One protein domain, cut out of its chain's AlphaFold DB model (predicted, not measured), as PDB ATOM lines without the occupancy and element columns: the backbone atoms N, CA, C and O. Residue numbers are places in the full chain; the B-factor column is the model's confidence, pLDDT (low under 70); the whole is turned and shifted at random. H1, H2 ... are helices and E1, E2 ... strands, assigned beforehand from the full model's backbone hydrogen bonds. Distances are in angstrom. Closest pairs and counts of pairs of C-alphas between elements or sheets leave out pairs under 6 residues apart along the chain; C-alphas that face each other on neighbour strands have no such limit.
ATOM      1  N   GLU A  20     -35.569  47.564  71.762       93.31
ATOM      2  CA  GLU A  20     -36.759  48.233  72.294       93.31
ATOM      3  C   GLU A  20     -37.559  48.968  71.210       93.31
ATOM      4  O   GLU A  20     -38.772  48.793  71.117       93.31
ATOM      5  N   ALA A  21     -36.886  49.715  70.327       94.25
ATOM      6  CA  ALA A  21     -37.551  50.410  69.226       94.25
ATOM      7  C   ALA A  21     -38.259  49.431  68.275       94.25
ATOM      8  O   ALA A  21     -39.388  49.682  67.848       94.25
ATOM      9  N   LEU A  22     -37.624  48.293  67.976       95.44
ATOM     10  CA  LEU A  22     -38.223  47.240  67.153       95.44
ATOM     11  C   LEU A  22     -39.417  46.577  67.844       95.44
ATOM     12  O   LEU A  22     -40.444  46.344  67.205       95.44
ATOM     13  N   ARG A  23     -39.311  46.334  69.155       93.12
ATOM     14  CA  ARG A  23     -40.399  45.788  69.972       93.12
ATOM     15  C   ARG A  23     -41.614  46.713  69.973       93.12
ATOM     16  O   ARG A  23     -42.722  46.247  69.725       93.12
ATOM     17  N   THR A  24     -41.420  48.017  70.191       95.12
ATOM     18  CA  THR A  24     -42.497  49.024  70.130       95.12
ATOM     19  C   THR A  24     -43.154  49.077  68.752       95.12
ATOM     20  O   THR A  24     -44.367  49.239  68.657       95.12
ATOM     21  N   ALA A  25     -42.377  48.889  67.683       96.31
ATOM     22  CA  ALA A  25     -42.879  48.820  66.313       96.31
ATOM     23  C   ALA A  25     -43.527  47.467  65.946       96.31
ATOM     24  O   ALA A  25     -43.872  47.258  64.784       96.31
ATOM     25  N   ALA A  26     -43.671  46.540  66.903       95.94
ATOM     26  CA  ALA A  26     -44.159  45.176  66.691       95.94
ATOM     27  C   ALA A  26     -43.377  44.395  65.614       95.94
ATOM     28  O   ALA A  26     -43.910  43.478  64.985       95.94
ATOM     29  N   GLN A  27     -42.102  44.739  65.402       96.50
ATOM     30  CA  GLN A  27     -41.232  44.007  64.495       96.50
ATOM     31  C   GLN A  27     -40.551  42.859  65.251       96.50
ATOM     32  O   GLN A  27     -39.844  43.106  66.233       96.50
ATOM     33  N   PRO A  28     -40.720  41.600  64.812       94.06
ATOM     34  CA  PRO A  28     -40.080  40.476  65.471       94.06
ATOM     35  C   PRO A  28     -38.564  40.516  65.266       94.06
ATOM     36  O   PRO A  28     -38.066  40.766  64.166       94.06
ATOM     37  N   VAL A  29     -37.835  40.220  66.340       95.19
ATOM     38  CA  VAL A  29     -36.383  40.042  66.335       95.19
ATOM     39  C   VAL A  29     -36.097  38.602  66.720       95.19
ATOM     40  O   VAL A  29     -36.521  38.135  67.779       95.19
ATOM     41  N   HIS A  30     -35.374  37.893  65.862       93.94
ATOM     42  CA  HIS A  30     -34.999  36.506  66.100       93.94
ATOM     43  C   HIS A  30     -33.480  36.370  66.194       93.94
ATOM     44  O   HIS A  30     -32.768  37.118  65.520       93.94
ATOM     45  N   PRO A  31     -32.964  35.398  66.965       92.56
ATOM     46  CA  PRO A  31     -31.569  34.998  66.848       92.56
ATOM     47  C   PRO A  31     -31.259  34.608  65.399       92.56
ATOM     48  O   PRO A  31     -32.075  33.942  64.750       92.56
ATOM     49  N   SER A  32     -30.099  35.024  64.895       93.56
ATOM     50  CA  SER A  32     -29.618  34.603  63.579       93.56
ATOM     51  C   SER A  32     -29.368  33.089  63.552       93.56
ATOM     52  O   SER A  32     -29.223  32.453  64.599       93.56
ATOM     53  N   SER A  33     -29.277  32.501  62.356       91.31
ATOM     54  CA  SER A  33     -28.882  31.090  62.176       91.31
ATOM     55  C   SER A  33     -27.585  30.762  62.921       91.31
ATOM     56  O   SER A  33     -27.451  29.724  63.559       91.31
ATOM     57  N   SER A  34     -26.641  31.695  62.900       92.44
ATOM     58  CA  SER A  34     -25.342  31.555  63.543       92.44
ATOM     59  C   SER A  34     -25.442  31.668  65.061       92.44
ATOM     60  O   SER A  34     -24.911  30.822  65.776       92.44
ATOM     61  N   ALA A  35     -26.214  32.627  65.576       92.06
ATOM     62  CA  ALA A  35     -26.460  32.740  67.011       92.06
ATOM     63  C   ALA A  35     -27.151  31.496  67.592       92.06
ATOM     64  O   ALA A  35     -26.852  31.098  68.713       92.06
ATOM     65  N   ARG A  36     -28.013  30.822  66.817       91.62
ATOM     66  CA  ARG A  36     -28.660  29.554  67.213       91.62
ATOM     67  C   ARG A  36     -27.706  28.367  67.343       91.62
ATOM     68  O   ARG A  36     -28.141  27.295  67.753       91.62
ATOM     69  N   ARG A  37     -26.435  28.522  66.974       92.00
ATOM     70  CA  ARG A  37     -25.381  27.516  67.170       92.00
ATOM     71  C   ARG A  37     -24.600  27.733  68.464       92.00
ATOM     72  O   ARG A  37     -23.814  26.864  68.830       92.00
ATOM     73  N   LEU A  38     -24.778  28.877  69.128       90.56
ATOM     74  CA  LEU A  38     -24.117  29.172  70.394       90.56
ATOM     75  C   LEU A  38     -24.783  28.367  71.510       90.56
ATOM     76  O   LEU A  38     -25.977  28.510  71.771       90.56
ATOM     77  N   LEU A  39     -23.994  27.533  72.177       88.62
ATOM     78  CA  LEU A  39     -24.389  26.807  73.369       88.62
ATOM     79  C   LEU A  39     -23.663  27.418  74.563       88.62
ATOM     80  O   LEU A  39     -22.436  27.404  74.619       88.62
ATOM     81  N   TRP A  40     -24.420  27.933  75.527       87.12
ATOM     82  CA  TRP A  40     -23.861  28.432  76.776       87.12
ATOM     83  C   TRP A  40     -24.194  27.469  77.911       87.12
ATOM     84  O   TRP A  40     -25.342  27.347  78.338       87.12
ATOM     85  N   MET A  41     -23.168  26.786  78.414       79.50
ATOM     86  CA  MET A  41     -23.267  26.019  79.646       79.50
ATOM     87  C   MET A  41     -23.182  26.996  80.822       79.50
ATOM     88  O   MET A  41     -22.161  27.647  81.004       79.50
ATOM     89  N   LEU A  42     -24.217  27.083  81.662       76.31
ATOM     90  CA  LEU A  42     -24.226  27.940  82.867       76.31
ATOM     91  C   LEU A  42     -23.168  27.547  83.925       76.31
ATOM     92  O   LEU A  42     -23.100  28.140  84.999       76.31
ATOM     93  N   ASN A  43     -22.334  26.553  83.623       77.19
ATOM     94  CA  ASN A  43     -21.347  25.977  84.514       77.19
ATOM     95  C   ASN A  43     -19.947  26.396  84.043       77.19
ATOM     96  O   ASN A  43     -19.530  26.025  82.947       77.19
ATOM     97  N   GLY A  44     -19.202  27.109  84.889       73.31
ATOM     98  CA  GLY A  44     -17.815  27.507  84.622       73.31
ATOM     99  C   GLY A  44     -17.639  28.992  84.273       73.31
ATOM    100  O   GLY A  44     -18.601  29.761  84.292       73.31
ATOM    101  N   PRO A  45     -16.396  29.431  84.015       81.75
ATOM    102  CA  PRO A  45     -16.103  30.831  83.747       81.75
ATOM    103  C   PRO A  45     -16.562  31.248  82.342       81.75
ATOM    104  O   PRO A  45     -16.456  30.483  81.387       81.75
ATOM    105  N   LEU A  46     -17.028  32.495  82.205       74.94
ATOM    106  CA  LEU A  46     -17.649  33.015  80.975       74.94
ATOM    107  C   LEU A  46     -16.801  32.789  79.710       74.94
ATOM    108  O   LEU A  46     -17.341  32.435  78.667       74.94
ATOM    109  N   HIS A  47     -15.478  32.946  79.816       75.56
ATOM    110  CA  HIS A  47     -14.548  32.811  78.691       75.56
ATOM    111  C   HIS A  47     -14.431  31.380  78.142       75.56
ATOM    112  O   HIS A  47     -13.942  31.208  77.034       75.56
ATOM    113  N   SER A  48     -14.869  30.359  78.888       79.44
ATOM    114  CA  SER A  48     -14.846  28.954  78.457       79.44
ATOM    115  C   SER A  48     -16.229  28.297  78.454       79.44
ATOM    116  O   SER A  48     -16.346  27.110  78.162       79.44
ATOM    117  N   ALA A  49     -17.272  29.031  78.843       87.12
ATOM    118  CA  ALA A  49     -18.616  28.499  79.047       87.12
ATOM    119  C   ALA A  49     -19.447  28.427  77.756       87.12
ATOM    120  O   ALA A  49     -20.510  27.800  77.741       87.12
ATOM    121  N   ILE A  50     -18.982  29.083  76.688       90.56
ATOM    122  CA  ILE A  50     -19.690  29.174  75.414       90.56
ATOM    123  C   ILE A  50     -18.969  28.336  74.360       90.56
ATOM    124  O   ILE A  50     -17.786  28.547  74.077       90.56
ATOM    125  N   THR A  51     -19.704  27.417  73.745       91.06
ATOM    126  CA  THR A  51     -19.247  26.611  72.613       91.06
ATOM    127  C   THR A  51     -20.116  26.856  71.383       91.06
ATOM    128  O   THR A  51     -21.239  27.362  71.459       91.06
ATOM    129  N   VAL A  52     -19.572  26.530  70.218       92.19
ATOM    130  CA  VAL A  52     -20.192  26.689  68.909       92.19
ATOM    131  C   VAL A  52     -20.466  25.305  68.349       92.19
ATOM    132  O   VAL A  52     -19.545  24.530  68.103       92.19
ATOM    133  N   LEU A  53     -21.739  24.985  68.138       91.44
ATOM    134  CA  LEU A  53     -22.149  23.726  67.523       91.44
ATOM    135  C   LEU A  53     -21.927  23.755  66.006       91.44
ATOM    136  O   LEU A  53     -21.994  24.811  65.370       91.44
ATOM    137  N   SER A  54     -21.739  22.591  65.382       88.31
ATOM    138  CA  SER A  54     -21.628  22.499  63.917       88.31
ATOM    139  C   SER A  54     -22.930  22.859  63.175       88.31
ATOM    140  O   SER A  54     -22.871  23.281  62.023       88.31
ATOM    141  N   SER A  55     -24.095  22.734  63.821       85.25
ATOM    142  CA  SER A  55     -25.421  23.040  63.256       85.25
ATOM    143  C   SER A  55     -26.326  23.748  64.271       85.25
ATOM    144  O   SER A  55     -26.021  23.767  65.462       85.25
ATOM    145  N   GLU A  56     -27.440  24.323  63.809       84.56
ATOM    146  CA  GLU A  56     -28.413  25.006  64.679       84.56
ATOM    147  C   GLU A  56     -28.976  24.075  65.766       84.56
ATOM    148  O   GLU A  56     -29.202  22.883  65.532       84.56
ATOM    149  N   ILE A  57     -29.232  24.633  66.954       72.44
ATOM    150  CA  ILE A  57     -29.881  23.931  68.062       72.44
ATOM    151  C   ILE A  57     -31.354  23.708  67.701       72.44
ATOM    152  O   ILE A  57     -32.172  24.618  67.809       72.44
ATOM    153  N   THR A  58     -31.705  22.494  67.277       65.19
ATOM    154  CA  THR A  58     -33.103  22.113  67.014       65.19
ATOM    155  C   THR A  58     -33.760  21.444  68.219       65.19
ATOM    156  O   THR A  58     -34.938  21.677  68.456       65.19
ATOM    157  N   THR A  59     -33.002  20.694  69.028       55.81
ATOM    158  CA  THR A  59     -33.440  20.103  70.310       55.81
ATOM    159  C   THR A  59     -32.230  19.507  71.041       55.81
ATOM    160  O   THR A  59     -31.503  18.717  70.449       55.81
ATOM    161  N   HIS A  60     -32.015  19.867  72.313       56.91
ATOM    162  CA  HIS A  60     -31.074  19.228  73.259       56.91
ATOM    163  C   HIS A  60     -29.691  18.828  72.690       56.91
ATOM    164  O   HIS A  60     -29.286  17.669  72.752       56.91
ATOM    165  N   GLY A  61     -28.934  19.802  72.177       54.81
ATOM    166  CA  GLY A  61     -27.605  19.616  71.568       54.81
ATOM    167  C   GLY A  61     -26.456  19.267  72.527       54.81
ATOM    168  O   GLY A  61     -25.317  19.618  72.242       54.81
ATOM    169  N   VAL A  62     -26.720  18.590  73.649       59.16
ATOM    170  CA  VAL A  62     -25.719  18.317  74.703       59.16
ATOM    171  C   VAL A  62     -24.599  17.372  74.223       59.16
ATOM    172  O   VAL A  62     -23.523  17.361  74.805       59.16
ATOM    173  N   ASN A  63     -24.813  16.636  73.124       68.38
ATOM    174  CA  ASN A  63     -23.847  15.677  72.564       68.38
ATOM    175  C   ASN A  63     -23.386  16.007  71.133       68.38
ATOM    176  O   ASN A  63     -22.812  15.150  70.460       68.38
ATOM    177  N   MET A  64     -23.669  17.210  70.629       75.56
ATOM    178  CA  MET A  64     -23.202  17.599  69.297       75.56
ATOM    179  C   MET A  64     -21.716  17.977  69.347       75.56
ATOM    180  O   MET A  64     -21.280  18.580  70.330       75.56
ATOM    181  N   PRO A  65     -20.935  17.673  68.291       81.50
ATOM    182  CA  PRO A  65     -19.589  18.211  68.155       81.50
ATOM    183  C   PRO A  65     -19.629  19.732  68.294       81.50
ATOM    184  O   PRO A  65     -20.479  20.402  67.694       81.50
ATOM    185  N   SER A  66     -18.735  20.261  69.122       88.69
ATOM    186  CA  SER A  66     -18.664  21.688  69.399       88.69
ATOM    187  C   SER A  66     -17.224  22.143  69.550       88.69
ATOM    188  O   SER A  66     -16.355  21.371  69.958       88.69
ATOM    189  N   GLU A  67     -16.996  23.403  69.209       92.06
ATOM    190  CA  GLU A  67     -15.712  24.085  69.336       92.06
ATOM    191  C   GLU A  67     -15.859  25.245  70.326       92.06
ATOM    192  O   GLU A  67     -16.955  25.791  70.466       92.06
ATOM    193  N   PRO A  68     -14.805  25.641  71.053       92.00
ATOM    194  CA  PRO A  68     -14.893  26.795  71.937       92.00
ATOM    195  C   PRO A  68     -15.152  28.078  71.130       92.00
ATOM    196  O   PRO A  68     -14.574  28.279  70.064       92.00
ATOM    197  N   LEU A  69     -16.003  28.975  71.644       92.81
ATOM    198  CA  LEU A  69     -16.190  30.300  71.035       92.81
ATOM    199  C   LEU A  69     -14.903  31.139  71.105       92.81
ATOM    200  O   LEU A  69     -14.643  31.956  70.222       92.81
ATOM    201  N   TYR A  70     -14.117  30.933  72.157       92.38
ATOM    202  CA  TYR A  70     -12.847  31.595  72.403       92.38
ATOM    203  C   TYR A  70     -11.828  30.565  72.889       92.38
ATOM    204  O   TYR A  70     -12.095  29.833  73.844       92.38
ATOM    205  N   ASP A  71     -10.673  30.508  72.231       91.25
ATOM    206  CA  ASP A  71      -9.557  29.664  72.638       91.25
ATOM    207  C   ASP A  71      -8.531  30.489  73.440       91.25
ATOM    208  O   ASP A  71      -7.787  31.281  72.855       91.25
ATOM    209  N   PRO A  72      -8.436  30.296  74.770       88.00
ATOM    210  CA  PRO A  72      -7.493  31.033  75.604       88.00
ATOM    211  C   PRO A  72      -6.027  30.642  75.369       88.00
ATOM    212  O   PRO A  72      -5.142  31.387  75.783       88.00
ATOM    213  N   ALA A  73      -5.742  29.487  74.755       90.12
ATOM    214  CA  ALA A  73      -4.371  29.056  74.487       90.12
ATOM    215  C   ALA A  73      -3.769  29.782  73.279       90.12
ATOM    216  O   ALA A  73      -2.563  30.030  73.244       90.12
ATOM    217  N   THR A  74      -4.606  30.115  72.296       92.50
ATOM    218  CA  THR A  74      -4.194  30.814  71.075       92.50
ATOM    219  C   THR A  74      -4.616  32.282  71.042       92.50
ATOM    220  O   THR A  74      -4.116  33.012  70.190       92.50
ATOM    221  N   ASP A  75      -5.468  32.724  71.976       91.31
ATOM    222  CA  ASP A  75      -6.090  34.058  72.004       91.31
ATOM    223  C   ASP A  75      -6.893  34.346  70.720       91.31
ATOM    224  O   ASP A  75      -6.875  35.439  70.150       91.31
ATOM    225  N   ILE A  76      -7.583  33.318  70.213       93.12
ATOM    226  CA  ILE A  76      -8.344  33.378  68.961       93.12
ATOM    227  C   ILE A  76      -9.836  33.216  69.242       93.12
ATOM    228  O   ILE A  76     -10.282  32.302  69.936       93.12
ATOM    229  N   TRP A  77     -10.623  34.101  68.632       93.44
ATOM    230  CA  TRP A  77     -12.079  34.014  68.598       93.44
ATOM    231  C   TRP A  77     -12.543  33.179  67.408       93.44
ATOM    232  O   TRP A  77     -12.051  33.340  66.289       93.44
ATOM    233  N   HIS A  78     -13.548  32.337  67.626       94.31
ATOM    234  CA  HIS A  78     -14.214  31.628  66.544       94.31
ATOM    235  C   HIS A  78     -14.864  32.647  65.574       94.31
ATOM    236  O   HIS A  78     -15.470  33.619  66.039       94.31
ATOM    237  N   PRO A  79     -14.816  32.444  64.237       94.88
ATOM    238  CA  PRO A  79     -15.300  33.419  63.244       94.88
ATOM    239  C   PRO A  79     -16.737  33.915  63.461       94.88
ATOM    240  O   PRO A  79     -17.053  35.071  63.184       94.88
ATOM    241  N   ILE A  80     -17.588  33.057  64.030       94.31
ATOM    242  CA  ILE A  80     -18.979  33.369  64.387       94.31
ATOM    243  C   ILE A  80     -19.121  34.575  65.330       94.31
ATOM    244  O   ILE A  80     -20.171  35.205  65.351       94.31
ATOM    245  N   ALA A  81     -18.076  34.925  66.091       92.25
ATOM    246  CA  ALA A  81     -18.074  36.087  66.977       92.25
ATOM    247  C   ALA A  81     -18.200  37.422  66.217       92.25
ATOM    248  O   ALA A  81     -18.576  38.430  66.807       92.25
ATOM    249  N   GLN A  82     -17.895  37.435  64.915       93.94
ATOM    250  CA  GLN A  82     -18.062  38.599  64.039       93.94
ATOM    251  C   GLN A  82     -19.414  38.605  63.312       93.94
ATOM    252  O   GLN A  82     -19.724  39.539  62.565       93.94
ATOM    253  N   GLU A  83     -20.224  37.564  63.499       94.94
ATOM    254  CA  GLU A  83     -21.517  37.448  62.847       94.94
ATOM    255  C   GLU A  83     -22.631  38.124  63.657       94.94
ATOM    256  O   GLU A  83     -22.559  38.238  64.883       94.94
ATOM    257  N   PRO A  84     -23.700  38.592  62.993       93.44
ATOM    258  CA  PRO A  84     -24.809  39.232  63.684       93.44
ATOM    259  C   PRO A  84     -25.517  38.255  64.620       93.44
ATOM    260  O   PRO A  84     -25.882  37.157  64.206       93.44
ATOM    261  N   VAL A  85     -25.795  38.678  65.853       93.06
ATOM    262  CA  VAL A  85     -26.519  37.844  66.828       93.06
ATOM    263  C   VAL A  85     -28.010  37.735  66.490       93.06
ATOM    264  O   VAL A  85     -28.632  36.705  66.739       93.06
ATOM    265  N   SER A  86     -28.598  38.768  65.883       95.06
ATOM    266  CA  SER A  86     -30.027  38.819  65.576       95.06
ATOM    267  C   SER A  86     -30.323  39.250  64.145       95.06
ATOM    268  O   SER A  86     -29.526  39.931  63.491       95.06
ATOM    269  N   THR A  87     -31.529  38.904  63.701       95.00
ATOM    270  CA  THR A  87     -32.144  39.388  62.469       95.00
ATOM    271  C   THR A  87     -33.510  40.003  62.811       95.00
ATOM    272  O   THR A  87     -34.380  39.274  63.299       95.00
ATOM    273  N   PRO A  88     -33.722  41.314  62.563       94.56
ATOM    274  CA  PRO A  88     -32.731  42.292  62.095       94.56
ATOM    275  C   PRO A  88     -31.641  42.584  63.147       94.56
ATOM    276  O   PRO A  88     -31.770  42.233  64.322       94.56
ATOM    277  N   LYS A  89     -30.543  43.217  62.711       95.00
ATOM    278  CA  LYS A  89     -29.471  43.692  63.599       95.00
ATOM    279  C   LYS A  89     -30.006  44.754  64.551       95.00
ATOM    280  O   LYS A  89     -30.773  45.619  64.132       95.00
ATOM    281  N   VAL A  90     -29.534  44.714  65.790       94.31
ATOM    282  CA  VAL A  90     -29.853  45.711  66.813       94.31
ATOM    283  C   VAL A  90     -28.579  46.359  67.335       94.31
ATOM    284  O   VAL A  90     -27.522  45.731  67.355       94.31
ATOM    285  N   SER A  91     -28.671  47.622  67.741       94.38
ATOM    286  CA  SER A  91     -27.549  48.367  68.328       94.38
ATOM    287  C   SER A  91     -27.435  48.194  69.841       94.38
ATOM    288  O   SER A  91     -26.343  48.311  70.389       94.38
ATOM    289  N   SER A  92     -28.543  47.898  70.519       93.06
ATOM    290  CA  SER A  92     -28.572  47.640  71.957       93.06
ATOM    291  C   SER A  92     -29.730  46.728  72.345       93.06
ATOM    292  O   SER A  92     -30.757  46.661  71.659       93.06
ATOM    293  N   VAL A  93     -29.552  46.038  73.469       91.69
ATOM    294  CA  VAL A  93     -30.585  45.255  74.142       91.69
ATOM    295  C   VAL A  93     -30.564  45.608  75.627       91.69
ATOM    296  O   VAL A  93     -29.490  45.731  76.216       91.69
ATOM    297  N   THR A  94     -31.739  45.777  76.225       90.69
ATOM    298  CA  THR A  94     -31.887  45.907  77.676       90.69
ATOM    299  C   THR A  94     -32.269  44.540  78.220       90.69
ATOM    300  O   THR A  94     -33.235  43.941  77.750       90.69
ATOM    301  N   VAL A  95     -31.497  44.030  79.177       87.06
ATOM    302  CA  VAL A  95     -31.789  42.758  79.846       87.06
ATOM    303  C   VAL A  95     -32.412  43.072  81.199       87.06
ATOM    304  O   VAL A  95     -31.770  43.700  82.038       87.06
ATOM    305  N   GLY A  96     -33.660  42.647  81.379       88.19
ATOM    306  CA  GLY A  96     -34.388  42.701  82.645       88.19
ATOM    307  C   GLY A  96     -34.525  41.310  83.256       88.19
ATOM    308  O   GLY A  96     -34.455  40.300  82.551       88.19
ATOM    309  N   VAL A  97     -34.714  41.253  84.573       88.00
ATOM    310  CA  VAL A  97     -35.064  40.023  85.293       88.00
ATOM    311  C   VAL A  97     -36.448  40.251  85.876       88.00
ATOM    312  O   VAL A  97     -36.572  40.904  86.910       88.00
ATOM    313  N   CYS A  98     -37.477  39.713  85.217       84.06
ATOM    314  CA  CYS A  98     -38.879  39.923  85.595       84.06
ATOM    315  C   CYS A  98     -39.125  39.641  87.083       84.06
ATOM    316  O   CYS A  98     -39.817  40.396  87.747       84.06
ATOM    317  N   GLN A  99     -38.476  38.614  87.643       84.94
ATOM    318  CA  GLN A  99     -38.608  38.265  89.058       84.94
ATOM    319  C   GLN A  99     -38.148  39.386  89.995       84.94
ATOM    320  O   GLN A  99     -38.729  39.544  91.061       84.94
ATOM    321  N   LEU A 100     -37.108  40.142  89.628       87.75
ATOM    322  CA  LEU A 100     -36.639  41.278  90.424       87.75
ATOM    323  C   LEU A 100     -37.535  42.501  90.224       87.75
ATOM    324  O   LEU A 100     -37.778  43.238  91.175       87.75
ATOM    325  N   GLU A 101     -38.036  42.701  89.007       89.56
ATOM    326  CA  GLU A 101     -38.937  43.808  88.668       89.56
ATOM    327  C   GLU A 101     -40.301  43.663  89.363       89.56
ATOM    328  O   GLU A 101     -40.853  44.637  89.868       89.56
ATOM    329  N   GLU A 102     -40.813  42.437  89.454       90.94
ATOM    330  CA  GLU A 102     -42.109  42.110  90.059       90.94
ATOM    331  C   GLU A 102     -42.021  41.823  91.562       90.94
ATOM    332  O   GLU A 102     -43.056  41.723  92.227       90.94
ATOM    333  N   TRP A 103     -40.810  41.689  92.118       91.25
ATOM    334  CA  TRP A 103     -40.605  41.256  93.502       91.25
ATOM    335  C   TRP A 103     -41.374  42.121  94.503       91.25
ATOM    336  O   TRP A 103     -42.061  41.585  95.365       91.25
ATOM    337  N   GLY A 104     -41.302  43.449  94.369       87.50
ATOM    338  CA  GLY A 104     -41.960  44.369  95.300       87.50
ATOM    339  C   GLY A 104     -43.484  44.264  95.257       87.50
ATOM    340  O   GLY A 104     -44.125  44.204  96.302       87.50
ATOM    341  N   PHE A 105     -44.058  44.181  94.054       87.56
ATOM    342  CA  PHE A 105     -45.500  44.000  93.884       87.56
ATOM    343  C   PHE A 105     -45.956  42.655  94.458       87.56
ATOM    344  O   PHE A 105     -46.882  42.613  95.261       87.56
ATOM    345  N   THR A 106     -45.246  41.580  94.115       87.50
ATOM    346  CA  THR A 106     -45.530  40.222  94.600       87.50
ATOM    347  C   THR A 106     -45.418  40.139  96.120       87.50
ATOM    348  O   THR A 106     -46.242  39.511  96.775       87.50
ATOM    349  N   TRP A 107     -44.409  40.794  96.698       88.69
ATOM    350  CA  TRP A 107     -44.235  40.866  98.142       88.69
ATOM    351  C   TRP A 107     -45.419  41.561  98.818       88.69
ATOM    352  O   TRP A 107     -45.962  41.015  99.774       88.69
ATOM    353  N   CYS A 108     -45.823  42.737  98.327       88.19
ATOM    354  CA  CYS A 108     -46.960  43.477  98.873       88.19
ATOM    355  C   CYS A 108     -48.266  42.684  98.775       88.19
ATOM    356  O   CYS A 108     -48.962  42.581  99.778       88.19
ATOM    357  N   ASP A 109     -48.560  42.096  97.614       89.00
ATOM    358  CA  ASP A 109     -49.759  41.277  97.387       89.00
ATOM    359  C   ASP A 109     -49.816  40.078  98.348       89.00
ATOM    360  O   ASP A 109     -50.818  39.844  99.017       89.00
ATOM    361  N   MET A 110     -48.697  39.364  98.517       86.38
ATOM    362  CA  MET A 110     -48.632  38.205  99.415       86.38
ATOM    363  C   MET A 110     -48.722  38.551 100.908       86.38
ATOM    364  O   MET A 110     -49.038  37.671 101.705       86.38
ATOM    365  N   HIS A 111     -48.405  39.786 101.304       85.56
ATOM    366  CA  HIS A 111     -48.354  40.196 102.714       85.56
ATOM    367  C   HIS A 111     -49.440  41.211 103.085       85.56
ATOM    368  O   HIS A 111     -49.475  41.695 104.222       85.56
ATOM    369  N   GLU A 112     -50.353  41.517 102.163       81.38
ATOM    370  CA  GLU A 112     -51.527  42.327 102.455       81.38
ATOM    371  C   GLU A 112     -52.407  41.592 103.483       81.38
ATOM    372  O   GLU A 112     -52.860  40.472 103.264       81.38
TER     373      GLU A 112
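This is residues 20 to 112 of the 124 residues of an uncharacterized protein of Zymoseptoria tritici ST99CH_1E4 (UniProt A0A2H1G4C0). Little regular structure: a small meander of E1, E2 and E3, each the antiparallel neighbour of the one before, sits among loops, and residues 95 to 112, with H3 and H4, stick out as an arm. The 93 printed residues, class mixed, run H1 E1 E2 E3 H2 H3 H4, with 32 in named elements. The whole is loose, radius of gyration of the C-alphas 17.8 A, spanning 56 by 34 by 28 A.

Look first at E2, residues 50 to 53, which forms hairpins with E1, residues 38 to 40 (N 39 to O 51, 2.9 A), and E3, residues 66 to 68 (N 52 to O 67, 2.7 A). H2, residues 79 to 82, is only just not on the sheet, with 4 pairs of C-alphas within 10 A. H3, residues 98 to 101, and H4, residues 103 to 111, meet only through their link. H1, residues 20 to 24, and H4 have every O i to N i+4 pair within hydrogen-bond range; H2 and H3 are too short for one.

Find C-alpha 20, where H1 begins, at (-36.759, 48.233, 72.294); H4 runs 12.1 A to C-alpha 111 at (-48.354, 40.196, 102.714).

The printed part has no cut; residues 58 to 63 are under pLDDT 70.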